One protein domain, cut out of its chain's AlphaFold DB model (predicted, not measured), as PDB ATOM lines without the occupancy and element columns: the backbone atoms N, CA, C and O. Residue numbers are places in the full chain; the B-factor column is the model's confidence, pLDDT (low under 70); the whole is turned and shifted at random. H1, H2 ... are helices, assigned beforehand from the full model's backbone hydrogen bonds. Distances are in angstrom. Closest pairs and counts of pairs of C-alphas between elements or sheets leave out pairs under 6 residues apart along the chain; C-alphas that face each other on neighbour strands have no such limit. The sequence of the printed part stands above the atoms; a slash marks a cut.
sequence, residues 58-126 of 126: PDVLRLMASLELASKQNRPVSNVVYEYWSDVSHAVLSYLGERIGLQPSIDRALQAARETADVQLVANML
ATOM      1  N   PRO A  58      93.372 -20.938  43.772       70.19
ATOM      2  CA  PRO A  58      94.411 -21.867  43.328       70.19
ATOM      3  C   PRO A  58      94.038 -23.340  43.547       70.19
ATOM      4  O   PRO A  58      94.321 -24.180  42.698       70.19
ATOM      5  N   ASP A  59      93.329 -23.636  44.639       71.88
ATOM      6  CA  ASP A  59      92.885 -24.990  44.979       71.88
ATOM      7  C   ASP A  59      91.836 -25.529  44.000       71.88
ATOM      8  O   ASP A  59      91.900 -26.693  43.606       71.88
ATOM      9  N   VAL A  60      90.903 -24.684  43.550       78.50
ATOM     10  CA  VAL A  60      89.880 -25.074  42.567       78.50
ATOM     11  C   VAL A  60      90.513 -25.313  41.200       78.50
ATOM     12  O   VAL A  60      90.194 -26.306  40.548       78.50
ATOM     13  N   LEU A  61      91.454 -24.463  40.778       79.94
ATOM     14  CA  LEU A  61      92.192 -24.676  39.526       79.94
ATOM     15  C   LEU A  61      93.013 -25.966  39.572       79.94
ATOM     16  O   LEU A  61      93.019 -26.724  38.602       79.94
ATOM     17  N   ARG A  62      93.668 -26.240  40.704       82.00
ATOM     18  CA  ARG A  62      94.413 -27.483  40.922       82.00
ATOM     19  C   ARG A  62      93.498 -28.700  40.844       82.00
ATOM     20  O   ARG A  62      93.866 -29.702  40.237       82.00
ATOM     21  N   LEU A  63      92.300 -28.616  41.414       80.56
ATOM     22  CA  LEU A  63      91.309 -29.689  41.390       80.56
ATOM     23  C   LEU A  63      90.771 -29.940  39.973       80.56
ATOM     24  O   LEU A  63      90.722 -31.089  39.540       80.56
ATOM     25  N   MET A  64      90.475 -28.882  39.213       83.19
ATOM     26  CA  MET A  64      90.092 -28.985  37.798       83.19
ATOM     27  C   MET A  64      91.213 -29.590  36.941       83.19
ATOM     28  O   MET A  64      90.964 -30.472  36.121       83.19
ATOM     29  N   ALA A  65      92.463 -29.169  37.157       84.12
ATOM     30  CA  ALA A  65      93.618 -29.736  36.460       84.12
ATOM     31  C   ALA A  65      93.847 -31.211  36.836       84.12
ATOM     32  O   ALA A  65      94.220 -32.024  35.990       84.12
ATOM     33  N   SER A  66      93.567 -31.576  38.089       84.25
ATOM     34  CA  SER A  66      93.647 -32.957  38.576       84.25
ATOM     35  C   SER A  66      92.562 -33.848  37.966       84.25
ATOM     36  O   SER A  66      92.844 -34.996  37.625       84.25
ATOM     37  N   LEU A  67      91.347 -33.320  37.766       82.81
ATOM     38  CA  LEU A  67      90.265 -33.997  37.039       82.81
ATOM     39  C   LEU A  67      90.637 -34.234  35.571       82.81
ATOM     40  O   LEU A  67      90.478 -35.345  35.069       82.81
ATOM     41  N   GLU A  68      91.202 -33.228  34.900       82.00
ATOM     42  CA  GLU A  68      91.662 -33.363  33.512       82.00
ATOM     43  C   GLU A  68      92.778 -34.420  33.387       82.00
ATOM     44  O   GLU A  68      92.789 -35.226  32.453       82.00
ATOM     45  N   LEU A  69      93.702 -34.454  34.353       82.75
ATOM     46  CA  LEU A  69      94.770 -35.452  34.422       82.75
ATOM     47  C   LEU A  69      94.213 -36.867  34.660       82.75
ATOM     48  O   LEU A  69      94.631 -37.808  33.985       82.75
ATOM     49  N   ALA A  70      93.265 -37.016  35.588       80.25
ATOM     50  CA  ALA A  70      92.614 -38.290  35.897       80.25
ATOM     51  C   ALA A  70      91.845 -38.849  34.688       80.25
ATOM     52  O   ALA A  70      91.933 -40.044  34.397       80.25
ATOM     53  N   SER A  71      91.163 -37.967  33.950       77.19
ATOM     54  CA  SER A  71      90.429 -38.295  32.726       77.19
ATOM     55  C   SER A  71      91.368 -38.813  31.630       77.19
ATOM     56  O   SER A  71      91.146 -39.888  31.072       77.19
ATOM     57  N   LYS A  72      92.508 -38.143  31.408       79.31
ATOM     58  CA  LYS A  72      93.537 -38.583  30.440       79.31
ATOM     59  C   LYS A  72      94.193 -39.918  30.798       79.31
ATOM     60  O   LYS A  72      94.639 -40.635  29.906       79.31
ATOM     61  N   GLN A  73      94.272 -40.255  32.084       77.94
ATOM     62  CA  GLN A  73      94.863 -41.513  32.551       77.94
ATOM     63  C   GLN A  73      93.898 -42.710  32.484       77.94
ATOM     64  O   GLN A  73      94.268 -43.794  32.934       77.94
ATOM     65  N   ASN A  74      92.693 -42.550  31.912       63.25
ATOM     66  CA  ASN A  74      91.714 -43.628  31.717       63.25
ATOM     67  C   ASN A  74      91.426 -44.431  32.999       63.25
ATOM     68  O   ASN A  74      91.163 -45.635  32.951       63.25
ATOM     69  N   ARG A  75      91.463 -43.783  34.173       61.22
ATOM     70  CA  ARG A  75      90.953 -44.425  35.387       61.22
ATOM     71  C   ARG A  75      89.432 -44.511  35.262       61.22
ATOM     72  O   ARG A  75      88.798 -43.465  35.121       61.22
ATOM     73  N   PRO A  76      88.834 -45.713  35.311       53.81
ATOM     74  CA  PRO A  76      87.399 -45.875  35.142       53.81
ATOM     75  C   PRO A  76      86.693 -45.454  36.432       53.81
ATOM     76  O   PRO A  76      86.293 -46.284  37.244       53.81
ATOM     77  N   VAL A  77      86.556 -44.147  36.644       61.31
ATOM     78  CA  VAL A  77      85.662 -43.602  37.664       61.31
ATOM     79  C   VAL A  77      84.311 -43.418  36.981       61.31
ATOM     80  O   VAL A  77      83.972 -42.343  36.501       61.31
ATOM     81  N   SER A  78      83.566 -44.519  36.849       60.88
ATOM     82  CA  SER A  78      82.192 -44.514  36.337       60.88
ATOM     83  C   SER A  78      81.285 -43.846  37.375       60.88
ATOM     84  O   SER A  78      80.656 -44.499  38.205       60.88
ATOM     85  N   ASN A  79      81.288 -42.518  37.386       72.56
ATOM     86  CA  ASN A  79      80.448 -41.708  38.253       72.56
ATOM     87  C   ASN A  79      79.927 -40.521  37.437       72.56
ATOM     88  O   ASN A  79      80.702 -39.730  36.913       72.56
ATOM     89  N   VAL A  80      78.605 -40.372  37.348       71.44
ATOM     90  CA  VAL A  80      77.956 -39.263  36.621       71.44
ATOM     91  C   VAL A  80      78.436 -37.901  37.136       71.44
ATOM     92  O   VAL A  80      78.574 -36.947  36.374       71.44
ATOM     93  N   VAL A  81      78.741 -37.811  38.435       75.12
ATOM     94  CA  VAL A  81      79.299 -36.603  39.052       75.12
ATOM     95  C   VAL A  81      80.718 -36.337  38.544       75.12
ATOM     96  O   VAL A  81      81.064 -35.191  38.273       75.12
ATOM     97  N   TYR A  82      81.522 -37.385  38.363       76.94
ATOM     98  CA  TYR A  82      82.871 -37.277  37.807       76.94
ATOM     99  C   TYR A  82      82.848 -36.800  36.353       76.94
ATOM    100  O   TYR A  82      83.570 -35.864  36.020       76.94
ATOM    101  N   GLU A  83      81.997 -37.391  35.512       76.38
ATOM    102  CA  GLU A  83      81.855 -37.000  34.103       76.38
ATOM    103  C   GLU A  83      81.447 -35.527  33.980       76.38
ATOM    104  O   GLU A  83      82.115 -34.752  33.296       76.38
ATOM    105  N   TYR A  84      80.435 -35.104  34.744       78.94
ATOM    106  CA  TYR A  84      79.983 -33.714  34.756       78.94
ATOM    107  C   TYR A  84      81.099 -32.732  35.148       78.94
ATOM    108  O   TYR A  84      81.330 -31.735  34.460       78.94
ATOM    109  N   TRP A  85      81.820 -32.999  36.241       81.06
ATOM    110  CA  TRP A  85      82.895 -32.108  36.685       81.06
ATOM    111  C   TRP A  85      84.132 -32.168  35.792       81.06
ATOM    112  O   TRP A  85      84.846 -31.167  35.689       81.06
ATOM    113  N   SER A  86      84.375 -33.291  35.117       81.25
ATOM    114  CA  SER A  86      85.414 -33.410  34.094       81.25
ATOM    115  C   SER A  86      85.109 -32.495  32.905       81.25
ATOM    116  O   SER A  86      85.978 -31.719  32.500       81.25
ATOM    117  N   ASP A  87      83.875 -32.507  32.401       79.12
ATOM    118  CA  ASP A  87      83.458 -31.658  31.277       79.12
ATOM    119  C   ASP A  87      83.543 -30.166  31.624       79.12
ATOM    120  O   ASP A  87      84.087 -29.365  30.856       79.12
ATOM    121  N   VAL A  88      83.076 -29.790  32.820       80.56
ATOM    122  CA  VAL A  88      83.182 -28.410  33.325       80.56
ATOM    123  C   VAL A  88      84.646 -27.985  33.449       80.56
ATOM    124  O   VAL A  88      85.015 -26.899  32.999       80.56
ATOM    125  N   SER A  89      85.494 -28.843  34.021       83.56
ATOM    126  CA  SER A  89      86.926 -28.566  34.187       83.56
ATOM    127  C   SER A  89      87.612 -28.371  32.840       83.56
ATOM    128  O   SER A  89      88.373 -27.419  32.665       83.56
ATOM    129  N   HIS A  90      87.298 -29.223  31.864       83.69
ATOM    130  CA  HIS A  90      87.850 -29.124  30.522       83.69
ATOM    131  C   HIS A  90      87.446 -27.816  29.830       83.69
ATOM    132  O   HIS A  90      88.307 -27.119  29.289       83.69
ATOM    133  N   ALA A  91      86.166 -27.437  29.895       79.12
ATOM    134  CA  ALA A  91      85.674 -26.199  29.296       79.12
ATOM    135  C   ALA A  91      86.322 -24.951  29.921       79.12
ATOM    136  O   ALA A  91      86.755 -24.047  29.203       79.12
ATOM    137  N   VAL A  92      86.442 -24.913  31.253       80.06
ATOM    138  CA  VAL A  92      87.047 -23.780  31.972       80.06
ATOM    139  C   VAL A  92      88.544 -23.675  31.684       80.06
ATOM    140  O   VAL A  92      89.025 -22.593  31.346       80.06
ATOM    141  N   LEU A  93      89.290 -24.779  31.767       82.38
ATOM    142  CA  LEU A  93      90.731 -24.766  31.501       82.38
ATOM    143  C   LEU A  93      91.043 -24.442  30.035       82.38
ATOM    144  O   LEU A  93      92.034 -23.760  29.771       82.38
ATOM    145  N   SER A  94      90.195 -24.874  29.097       81.75
ATOM    146  CA  SER A  94      90.331 -24.534  27.676       81.75
ATOM    147  C   SER A  94      90.057 -23.052  27.432       81.75
ATOM    148  O   SER A  94      90.869 -22.382  26.804       81.75
ATOM    149  N   TYR A  95      88.992 -22.501  28.022       79.25
ATOM    150  CA  TYR A  95      88.691 -21.068  27.950       79.25
ATOM    151  C   TYR A  95      89.816 -20.194  28.526       79.25
ATOM    152  O   TYR A  95      90.162 -19.159  27.954       79.25
ATOM    153  N   LEU A  96      90.402 -20.603  29.656       74.81
ATOM    154  CA  LEU A  96      91.553 -19.910  30.237       74.81
ATOM    155  C   LEU A  96      92.810 -20.078  29.366       74.81
ATOM    156  O   LEU A  96      93.577 -19.131  29.222       74.81
ATOM    157  N   GLY A  97      92.989 -21.245  28.741       72.38
ATOM    158  CA  GLY A  97      94.077 -21.532  27.804       72.38
ATOM    159  C   GLY A  97      94.014 -20.717  26.506       72.38
ATOM    160  O   GLY A  97      95.032 -20.230  26.026       72.38
ATOM    161  N   GLU A  98      92.826 -20.490  25.953       74.31
ATOM    162  CA  GLU A  98      92.641 -19.629  24.773       74.31
ATOM    163  C   GLU A  98      92.912 -18.148  25.073       74.31
ATOM    164  O   GLU A  98      93.140 -17.348  24.165       74.31
ATOM    165  N   ARG A  99      92.904 -17.778  26.356       68.56
ATOM    166  CA  ARG A  99      93.156 -16.420  26.844       68.56
ATOM    167  C   ARG A  99      94.579 -16.206  27.363       68.56
ATOM    168  O   ARG A  99      94.844 -15.146  27.938       68.56
ATOM    169  N   ILE A 100      95.484 -17.164  27.130       61.47
ATOM    170  CA  ILE A 100      96.902 -17.054  27.496       61.47
ATOM    171  C   ILE A 100      97.490 -15.754  26.933       61.47
ATOM    172  O   ILE A 100      97.335 -15.442  25.750       61.47
ATOM    173  N   GLY A 101      98.161 -14.983  27.787       59.78
ATOM    174  CA  GLY A 101      98.786 -13.707  27.428       59.78
ATOM    175  C   GLY A 101      97.917 -12.467  27.654       59.78
ATOM    176  O   GLY A 101      98.443 -11.355  27.608       59.78
ATOM    177  N   LEU A 102      96.620 -12.614  27.960       61.19
ATOM    178  CA  LEU A 102      95.766 -11.475  28.337       61.19
ATOM    179  C   LEU A 102      95.953 -11.068  29.804       61.19
ATOM    180  O   LEU A 102      95.752  -9.901  30.147       61.19
ATOM    181  N   GLN A 103      96.327 -12.015  30.673       67.38
ATOM    182  CA  GLN A 103      96.509 -11.755  32.099       67.38
ATOM    183  C   GLN A 103      97.580 -12.678  32.721       67.38
ATOM    184  O   GLN A 103      97.265 -13.789  33.153       67.38
ATOM    185  N   PRO A 104      98.835 -12.205  32.875       71.25
ATOM    186  CA  PRO A 104      99.972 -13.025  33.315       71.25
ATOM    187  C   PRO A 104      99.803 -13.704  34.682       71.25
ATOM    188  O   PRO A 104     100.431 -14.724  34.962       71.25
ATOM    189  N   SER A 105      98.980 -13.136  35.567       68.19
ATOM    190  CA  SER A 105      98.682 -13.727  36.876       68.19
ATOM    191  C   SER A 105      97.838 -14.997  36.762       68.19
ATOM    192  O   SER A 105      98.049 -15.934  37.526       68.19
ATOM    193  N   ILE A 106      96.902 -15.030  35.809       68.56
ATOM    194  CA  ILE A 106      96.048 -16.192  35.542       68.56
ATOM    195  C   ILE A 106      96.875 -17.278  34.860       68.56
ATOM    196  O   ILE A 106      96.792 -18.433  35.260       68.56
ATOM    197  N   ASP A 107      97.746 -16.900  33.924       71.75
ATOM    198  CA  ASP A 107      98.639 -17.838  33.234       71.75
ATOM    199  C   ASP A 107      99.569 -18.558  34.222       71.75
ATOM    200  O   ASP A 107      99.691 -19.783  34.191       71.75
ATOM    201  N   ARG A 108     100.161 -17.816  35.173       75.19
ATOM    202  CA  ARG A 108     100.977 -18.400  36.252       75.19
ATOM    203  C   ARG A 108     100.168 -19.314  37.166       75.19
ATOM    204  O   ARG A 108     100.663 -20.370  37.547       75.19
ATOM    205  N   ALA A 109      98.943 -18.926  37.520       73.44
ATOM    206  CA  ALA A 109      98.075 -19.746  38.362       73.44
ATOM    207  C   ALA A 109      97.647 -21.040  37.650       73.44
ATOM    208  O   ALA A 109      97.661 -22.106  38.258       73.44
ATOM    209  N   LEU A 110      97.329 -20.965  36.354       78.69
ATOM    210  CA  LEU A 110      96.989 -22.115  35.519       78.69
ATOM    211  C   LEU A 110      98.182 -23.067  35.372       78.69
ATOM    212  O   LEU A 110      98.025 -24.282  35.485       78.69
ATOM    213  N   GLN A 111      99.380 -22.521  35.150       80.94
ATOM    214  CA  GLN A 111     100.599 -23.314  35.059       80.94
ATOM    215  C   GLN A 111     100.911 -24.009  36.392       80.94
ATOM    216  O   GLN A 111     101.081 -25.226  36.414       80.94
ATOM    217  N   ALA A 112     100.877 -23.276  37.507       81.12
ATOM    218  CA  ALA A 112     101.088 -23.844  38.838       81.12
ATOM    219  C   ALA A 112     100.041 -24.918  39.185       81.12
ATOM    220  O   ALA A 112     100.371 -25.953  39.765       81.12
ATOM    221  N   ALA A 113      98.778 -24.714  38.797       80.81
ATOM    222  CA  ALA A 113      97.713 -25.695  38.987       80.81
ATOM    223  C   ALA A 113      97.956 -26.988  38.194       80.81
ATOM    224  O   ALA A 113      97.691 -28.072  38.709       80.81
ATOM    225  N   ARG A 114      98.495 -26.893  36.972       83.50
ATOM    226  CA  ARG A 114      98.871 -28.058  36.153       83.50
ATOM    227  C   ARG A 114     100.089 -28.794  36.706       83.50
ATOM    228  O   ARG A 114     100.101 -30.018  36.696       83.50
ATOM    229  N   GLU A 115     101.085 -28.067  37.207       84.69
ATOM    230  CA  GLU A 115     102.296 -28.648  37.807       84.69
ATOM    231  C   GLU A 115     102.010 -29.351  39.143       84.69
ATOM    232  O   GLU A 115     102.659 -30.339  39.478       84.69
ATOM    233  N   THR A 116     101.023 -28.865  39.898       83.25
ATOM    234  CA  THR A 116     100.629 -29.425  41.205       83.25
ATOM    235  C   THR A 116      99.429 -30.373  41.136       83.25
ATOM    236  O   THR A 116      98.981 -30.869  42.177       83.25
ATOM    237  N   ALA A 117      98.890 -30.623  39.940       81.19
ATOM    238  CA  ALA A 117      97.761 -31.520  39.728       81.19
ATOM    239  C   ALA A 117      98.088 -32.945  40.199       81.19
ATOM    240  O   ALA A 117      99.158 -33.479  39.908       81.19
ATOM    241  N   ASP A 118      97.153 -33.570  40.915       80.31
ATOM    242  CA  ASP A 118      97.331 -34.901  41.487       80.31
ATOM    243  C   ASP A 118      96.051 -35.732  41.352       80.31
ATOM    244  O   ASP A 118      94.987 -35.390  41.870       80.31
ATOM    245  N   VAL A 119      96.166 -36.873  40.674       78.12
ATOM    246  CA  VAL A 119      95.063 -37.815  40.444       78.12
ATOM    247  C   VAL A 119      94.527 -38.404  41.755       78.12
ATOM    248  O   VAL A 119      93.345 -38.745  41.835       78.12
ATOM    249  N   GLN A 120      95.353 -38.514  42.801       76.62
ATOM    250  CA  GLN A 120      94.899 -38.998  44.112       76.62
ATOM    251  C   GLN A 120      93.937 -38.021  44.795       76.62
ATOM    252  O   GLN A 120      93.064 -38.434  45.556       76.62
ATOM    253  N   LEU A 121      94.054 -36.731  44.481       70.88
ATOM    254  CA  LEU A 121      93.220 -35.672  45.040       70.88
ATOM    255  C   LEU A 121      91.756 -35.819  44.595       70.88
ATOM    256  O   LEU A 121      90.841 -35.553  45.365       70.88
ATOM    257  N   VAL A 122      91.552 -36.326  43.378       69.12
ATOM    258  CA  VAL A 122      90.236 -36.633  42.800       69.12
ATOM    259  C   VAL A 122      89.660 -37.931  43.368       69.12
ATOM    260  O   VAL A 122      88.470 -37.997  43.661       69.12
ATOM    261  N   ALA A 123      90.504 -38.948  43.571       65.69
ATOM    262  CA  ALA A 123      90.087 -40.250  44.096       65.69
ATOM    263  C   ALA A 123      89.541 -40.190  45.536       65.69
ATOM    264  O   ALA A 123      88.807 -41.079  45.944       65.69
ATOM    265  N   ASN A 124      89.896 -39.151  46.299       60.53
ATOM    266  CA  ASN A 124      89.420 -38.950  47.667       60.53
ATOM    267  C   ASN A 124      88.116 -38.129  47.754       60.53
ATOM    268  O   ASN A 124      87.576 -37.981  48.848       60.53
ATOM    269  N   MET A 125      87.630 -37.556  46.643       60.34
ATOM    270  CA  MET A 125      86.468 -36.650  46.624       60.34
ATOM    271  C   MET A 125      85.204 -37.236  45.981       60.34
ATOM    272  O   MET A 125      84.139 -36.628  46.104       60.34
ATOM    273  N   LEU A 126      85.313 -38.375  45.293       56.75
ATOM    274  CA  LEU A 126      84.253 -39.013  44.501       56.75
ATOM    275  C   LEU A 126      84.092 -40.483  44.873       56.75
ATOM    276  O   LEU A 126      82.952 -40.974  44.717       56.75
TER     277      LEU A 126
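Overview. This is residues 58 to 126 of the 126 residues of an uncharacterized protein of Paraburkholderia sp. BL6669N2 (UniProt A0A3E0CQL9). A long helix, H2, makes one side of an elongated body, the shorter helices H3 and H4 follow one another along the opposite side, and H1 crosses between the two sides, packing on the three others. H2 and H3 form an open helical hairpin, a V whose arms touch near the link that joins them, with H1 set across its opening. The printed part has 69 residues with four named helices, in the order H1, H2, H3, H4, and no named strand; the class is all helix. It is compact, with a radius of gyration of the C-alphas of 12.0 A, and spans 37 by 19 by 17 A.

Arrangement. H2, residues 80 to 98, touches H1, residues 58 to 72, with its residues 85 to 93 alone; the closest C-alphas, those of Met 64 and Ser 89, are 4.8 A apart. The two run opposite ways at a steep tilt of 69 degrees, only just short of about perpendicular. H2 also touches H3, residues 104 to 115, with which it forms a hairpin. They touch with residues 93 to 97 of H2 and 106 to 110 of H3 alone, the closest C-alphas being those of Leu 96 and Ile 106 at 7.9 A, and the helices run opposite ways at a steep tilt of 42 degrees. H1 is the hub, touching three helices. H3 touches it with residues 109 to 114 alone, and the C-alphas of Arg 62 and Ala 113 are the closest at 4.2 A. H1 and H3 run the same way at a steep tilt of 49 degrees. H4, residues 119 to 123, touches H1, with the C-alphas of Ala 70 and Val 119 closest at 5.2 A. H4 is apart from H2 and from H3. The helix packing is mostly crossed, with no shallow tilt among the three pairs that touch and have a tilt. In H1, H2, H3 and H4 every O i to N i+4 pair is within hydrogen-bond range.

Along the chain. H2 is the longest helix, with 19 residues and 27.2 A from C-alpha 80 at (77.956, -39.263, 36.621) to C-alpha 98 at (92.641, -19.629, 24.773). H1 has 15 residues and measures 21.1 A from C-alpha 58 at (94.411, -21.867, 43.328) to C-alpha 72. H3 has 12 residues and measures 16.4 A. H4, five residues, ends with C-alpha 123 at (90.087, -40.250, 44.096).

Size, cuts and confidence. The two C-alphas farthest apart, those of Ser 78 and Leu 102, are 36.6 A apart. The printed part has no cut and ends at Leu 126, the chain's last residue. The links H2 to H3 and H3 to H4 are tight, and H1 to H2 is short. The mean pLDDT of the printed part is 74.8; residues 74 to 78, 99 to 103, 105 to 106 and 122 to 126 are under 70.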